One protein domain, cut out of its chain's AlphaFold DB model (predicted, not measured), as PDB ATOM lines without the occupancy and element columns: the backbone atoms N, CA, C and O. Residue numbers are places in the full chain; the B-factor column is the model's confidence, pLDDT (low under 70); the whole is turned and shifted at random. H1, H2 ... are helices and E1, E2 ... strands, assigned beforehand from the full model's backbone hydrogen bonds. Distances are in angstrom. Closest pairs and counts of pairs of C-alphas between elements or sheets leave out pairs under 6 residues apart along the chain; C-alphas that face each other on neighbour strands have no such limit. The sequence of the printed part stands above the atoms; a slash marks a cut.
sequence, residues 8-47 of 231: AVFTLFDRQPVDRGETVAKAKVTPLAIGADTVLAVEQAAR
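This is residues 8 to 47 of the 231 residues of the protein "Molybdopterin molybdenumtransferase" of Candidatus Rokubacteria bacterium 13_1_20CM_4_70_13 (UniProt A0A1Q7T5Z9). What shape does the model show? It is an elongated, open shape: a hairpin of two strands, E1 and E2, with a long loop, residues 12 to 24, at one end, and beyond the other end a single helix, H1, on a link that folds back. Residues 17 to 22 of the loop stick out, and so do residues 31 to 38 and 40 to 47, which include most of H1. What is it made of? The printed part has 40 residues with two named strands and one named helix, in the order E1, E2, H1; the sheet, E1 - E2, is antiparallel, and the class is mixed, helices and strands, with under half of the residues, 19, in named elements. It is only just loose, close to extended, with a radius of gyration of the C-alphas of 13.1 A and spans of 35 by 22 by 16 A.

Where are the strands? E1 is residues 8 to 11, 10.1 A long from first to last C-alpha, and begins at C-alpha 8, (351.987, 206.864, 251.416). E2 is residues 25 to 29, 14.0 A long. Where is the helix? H1 is residues 36 to 45, 14.3 A long, and ends at C-alpha 45, (365.451, 206.517, 253.802).

How do the strands pair? E1 and E2 form a hairpin, antiparallel at 173 degrees between their directions; the C-alphas of Thr 11 and Ala 25 face each other at 4.1 A. N 8 and O 28, at 2.9 A, and N 10 and O 26, at 3.0 A, are within hydrogen-bond range. Where does H1 stand? H1 and E1 are apart, with no C-alpha of the one within 8 A of the other. In H1 every O i to N i+4 pair is within hydrogen-bond range.

How large is it? The two C-alphas farthest apart, those of Asp 19 and Gly 35, are 35.3 A apart. Are there cuts or long links? The printed part has no cut; the link from E1 to E2, 13 residues, is long, and that from E2 to H1, 6 residues, is short. Is confidence low anywhere? The mean pLDDT of the printed part is 94.7, and no printed residue is under 70.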
ATOM      1  N   ALA A   8     352.458 207.825 252.405       95.94
ATOM      2  CA  ALA A   8     351.987 206.864 251.416       95.94
ATOM      3  C   ALA A   8     352.835 206.937 250.142       95.94
ATOM      4  O   ALA A   8     352.679 207.851 249.332       95.94
ATOM      5  N   VAL A   9     353.701 205.944 249.950       95.19
ATOM      6  CA  VAL A   9     354.422 205.681 248.699       95.19
ATOM      7  C   VAL A   9     353.842 204.426 248.065       95.19
ATOM      8  O   VAL A   9     353.745 203.383 248.708       95.19
ATOM      9  N   PHE A  10     353.457 204.513 246.803       95.69
ATOM     10  CA  PHE A  10     352.902 203.392 246.056       95.69
ATOM     11  C   PHE A  10     353.548 203.329 244.679       95.69
ATOM     12  O   PHE A  10     353.761 204.355 244.028       95.69
ATOM     13  N   THR A  11     353.887 202.115 244.263       96.25
ATOM     14  CA  THR A  11     354.625 201.825 243.036       96.25
ATOM     15  C   THR A  11     353.834 200.854 242.171       96.25
ATOM     16  O   THR A  11     352.912 200.187 242.647       96.25
ATOM     17  N   LEU A  12     354.225 200.735 240.903       94.88
ATOM     18  CA  LEU A  12     353.929 199.534 240.125       94.88
ATOM     19  C   LEU A  12     354.592 198.304 240.769       94.88
ATOM     20  O   LEU A  12     355.385 198.429 241.712       94.88
ATOM     21  N   PHE A  13     354.271 197.111 240.264       93.19
ATOM     22  CA  PHE A  13     354.949 195.901 240.714       93.19
ATOM     23  C   PHE A  13     356.446 195.997 240.437       93.19
ATOM     24  O   PHE A  13     356.878 196.498 239.397       93.19
ATOM     25  N   ASP A  14     357.233 195.468 241.367       92.94
ATOM     26  CA  ASP A  14     358.660 195.306 241.149       92.94
ATOM     27  C   ASP A  14     358.923 194.472 239.881       92.94
ATOM     28  O   ASP A  14     358.178 193.536 239.565       92.94
ATOM     29  N   ARG A  15     359.977 194.847 239.144       93.69
ATOM     30  CA  ARG A  15     360.388 194.244 237.861       93.69
ATOM     31  C   ARG A  15     359.310 194.240 236.768       93.69
ATOM     32  O   ARG A  15     359.404 193.468 235.816       93.69
ATOM     33  N   GLN A  16     358.302 195.104 236.870       93.88
ATOM     34  CA  GLN A  16     357.347 195.331 235.791       93.88
ATOM     35  C   GLN A  16     358.014 196.126 234.651       93.88
ATOM     36  O   GLN A  16     358.543 197.209 234.907       93.88
ATOM     37  N   PRO A  17     357.987 195.641 233.395       94.31
ATOM     38  CA  PRO A  17     358.403 196.435 232.242       94.31
ATOM     39  C   PRO A  17     357.509 197.666 232.067       94.31
ATOM     40  O   PRO A  17     356.281 197.554 232.143       94.31
ATOM     41  N   VAL A  18     358.113 198.821 231.793       93.81
ATOM     42  CA  VAL A  18     357.433 200.124 231.705       93.81
ATOM     43  C   VAL A  18     357.815 200.871 230.433       93.81
ATOM     44  O   VAL A  18     358.937 200.731 229.947       93.81
ATOM     45  N   ASP A  19     356.888 201.674 229.918       90.75
ATOM     46  CA  ASP A  19     357.119 202.545 228.767       90.75
ATOM     47  C   ASP A  19     357.734 203.887 229.183       90.75
ATOM     48  O   ASP A  19     357.598 204.369 230.315       90.75
ATOM     49  N   ARG A  20     358.398 204.555 228.233       89.81
ATOM     50  CA  ARG A  20     358.904 205.914 228.453       89.81
ATOM     51  C   ARG A  20     357.745 206.855 228.794       89.81
ATOM     52  O   ARG A  20     356.815 207.013 228.014       89.81
ATOM     53  N   GLY A  21     357.863 207.547 229.927       91.44
ATOM     54  CA  GLY A  21     356.844 208.485 230.411       91.44
ATOM     55  C   GLY A  21     355.745 207.836 231.258       91.44
ATOM     56  O   GLY A  21     354.899 208.553 231.789       91.44
ATOM     57  N   GLU A  22     355.767 206.512 231.440       92.19
ATOM     58  CA  GLU A  22     354.855 205.821 232.347       92.19
ATOM     59  C   GLU A  22     355.143 206.215 233.807       92.19
ATOM     60  O   GLU A  22     356.291 206.297 234.250       92.19
ATOM     61  N   THR A  23     354.090 206.488 234.582       94.56
ATOM     62  CA  THR A  23     354.240 206.802 236.010       94.56
ATOM     63  C   THR A  23     354.451 205.515 236.802       94.56
ATOM     64  O   THR A  23     353.516 204.743 236.983       94.56
ATOM     65  N   VAL A  24     355.664 205.312 237.320       96.12
ATOM     66  CA  VAL A  24     356.037 204.078 238.042       96.12
ATOM     67  C   VAL A  24     355.819 204.140 239.551       96.12
ATOM     68  O   VAL A  24     355.755 203.108 240.219       96.12
ATOM     69  N   ALA A  25     355.715 205.348 240.101       96.50
ATOM     70  CA  ALA A  25     355.511 205.581 241.519       96.50
ATOM     71  C   ALA A  25     354.845 206.933 241.763       96.50
ATOM     72  O   ALA A  25     355.026 207.883 241.000       96.50
ATOM     73  N   LYS A  26     354.102 207.026 242.862       95.94
ATOM     74  CA  LYS A  26     353.620 208.289 243.423       95.94
ATOM     75  C   LYS A  26     353.820 208.258 244.934       95.94
ATOM     76  O   LYS A  26     353.785 207.201 245.563       95.94
ATOM     77  N   ALA A  27     354.014 209.436 245.504       94.69
ATOM     78  CA  ALA A  27     354.131 209.625 246.937       94.69
ATOM     79  C   ALA A  27     353.210 210.762 247.371       94.69
ATOM     80  O   ALA A  27     353.046 211.747 246.649       94.69
ATOM     81  N   LYS A  28     352.597 210.620 248.544       95.12
ATOM     82  CA  LYS A  28     351.825 211.680 249.192       95.12
ATOM     83  C   LYS A  28     351.892 211.543 250.706       95.12
ATOM     84  O   LYS A  28     352.176 210.465 251.231       95.12
ATOM     85  N   VAL A  29     351.549 212.627 251.387       96.88
ATOM     86  CA  VAL A  29     351.101 212.561 252.777       96.88
ATOM     87  C   VAL A  29     349.588 212.350 252.793       96.88
ATOM     88  O   VAL A  29     348.870 212.859 251.932       96.88
ATOM     89  N   THR A  30     349.106 211.542 253.725       95.50
ATOM     90  CA  THR A  30     347.677 211.290 253.941       95.50
ATOM     91  C   THR A  30     346.996 212.387 254.774       95.50
ATOM     92  O   THR A  30     345.900 212.795 254.388       95.50
ATOM     93  N   PRO A  31     347.578 212.881 255.891       96.56
ATOM     94  CA  PRO A  31     346.977 213.968 256.660       96.56
ATOM     95  C   PRO A  31     347.179 215.331 255.986       96.56
ATOM     96  O   PRO A  31     348.039 215.494 255.122       96.56
ATOM     97  N   LEU A  32     346.417 216.333 256.439       96.38
ATOM     98  CA  LEU A  32     346.561 217.725 255.994       96.38
ATOM     99  C   LEU A  32     347.973 218.280 256.254       96.38
ATOM    100  O   LEU A  32     348.479 219.074 255.467       96.38
ATOM    101  N   ALA A  33     348.598 217.861 257.355       95.56
ATOM    102  CA  ALA A  33     349.957 218.228 257.728       95.56
ATOM    103  C   ALA A  33     350.677 217.018 258.332       95.56
ATOM    104  O   ALA A  33     350.053 216.168 258.967       95.56
ATOM    105  N   ILE A  34     351.994 216.959 258.144       96.88
ATOM    106  CA  ILE A  34     352.862 215.912 258.684       96.88
ATOM    107  C   ILE A  34     354.027 216.557 259.442       96.88
ATOM    108  O   ILE A  34     354.470 217.651 259.088       96.88
ATOM    109  N   GLY A  35     354.518 215.893 260.488       97.62
ATOM    110  CA  GLY A  35     355.673 216.371 261.246       97.62
ATOM    111  C   GLY A  35     356.934 216.441 260.379       97.62
ATOM    112  O   GLY A  35     357.204 215.524 259.600       97.62
ATOM    113  N   ALA A  36     357.716 217.511 260.538       96.69
ATOM    114  CA  ALA A  36     358.957 217.719 259.789       96.69
ATOM    115  C   ALA A  36     359.955 216.565 259.983       96.69
ATOM    116  O   ALA A  36     360.551 216.102 259.013       96.69
ATOM    117  N   ASP A  37     360.064 216.034 261.203       97.19
ATOM    118  CA  ASP A  37     360.949 214.905 261.512       97.19
ATOM    119  C   ASP A  37     360.588 213.644 260.713       97.19
ATOM    120  O   ASP A  37     361.470 212.915 260.256       97.19
ATOM    121  N   THR A  38     359.294 213.409 260.468       96.94
ATOM    122  CA  THR A  38     358.832 212.295 259.631       96.94
ATOM    123  C   THR A  38     359.242 212.488 258.174       96.94
ATOM    124  O   THR A  38     359.698 211.537 257.540       96.94
ATOM    125  N   VAL A  39     359.111 213.708 257.640       95.44
ATOM    126  CA  VAL A  39     359.550 214.025 256.270       95.44
ATOM    127  C   VAL A  39     361.049 213.784 256.135       95.44
ATOM    128  O   VAL A  39     361.465 213.053 255.240       95.44
ATOM    129  N   LEU A  40     361.845 214.296 257.077       96.06
ATOM    130  CA  LEU A  40     363.298 214.122 257.086       96.06
ATOM    131  C   LEU A  40     363.705 212.645 257.146       96.06
ATOM    132  O   LEU A  40     364.587 212.218 256.401       96.06
ATOM    133  N   ALA A  41     363.044 211.841 257.984       95.50
ATOM    134  CA  ALA A  41     363.308 210.406 258.074       95.50
ATOM    135  C   ALA A  41     363.001 209.676 256.754       95.50
ATOM    136  O   ALA A  41     363.769 208.818 256.311       95.50
ATOM    137  N   VAL A  42     361.897 210.034 256.089       95.12
ATOM    138  CA  VAL A  42     361.510 209.464 254.792       95.12
ATOM    139  C   VAL A  42     362.488 209.864 253.691       95.12
ATOM    140  O   VAL A  42     362.908 209.002 252.920       95.12
ATOM    141  N   GLU A  43     362.880 211.137 253.629       93.38
ATOM    142  CA  GLU A  43     363.883 211.635 252.683       93.38
ATOM    143  C   GLU A  43     365.232 210.953 252.896       93.38
ATOM    144  O   GLU A  43     365.886 210.552 251.932       93.38
ATOM    145  N   GLN A  44     365.633 210.756 254.155       94.81
ATOM    146  CA  GLN A  44     366.851 210.032 254.496       94.81
ATOM    147  C   GLN A  44     366.786 208.571 254.039       94.81
ATOM    148  O   GLN A  44     367.746 208.087 253.443       94.81
ATOM    149  N   ALA A  45     365.660 207.889 254.261       92.44
ATOM    150  CA  ALA A  45     365.451 206.517 253.802       92.44
ATOM    151  C   ALA A  45     365.406 206.392 252.268       92.44
ATOM    152  O   ALA A  45     365.689 205.321 251.739       92.44
ATOM    153  N   ALA A  46     365.056 207.468 251.558       92.56
ATOM    154  CA  ALA A  46     365.042 207.524 250.097       92.56
ATOM    155  C   ALA A  46     366.382 207.957 249.479       92.56
ATOM    156  O   ALA A  46     366.492 208.028 248.251       92.56
ATOM    157  N   ARG A  47     367.407 208.266 250.291       91.44
ATOM    158  CA  ARG A  47     368.731 208.643 249.778       91.44
ATOM    159  C   ARG A  47     369.314 207.499 248.951       91.44
ATOM    160  O   ARG A  47     369.400 206.371 249.418       91.44
TER     161      ARG A  47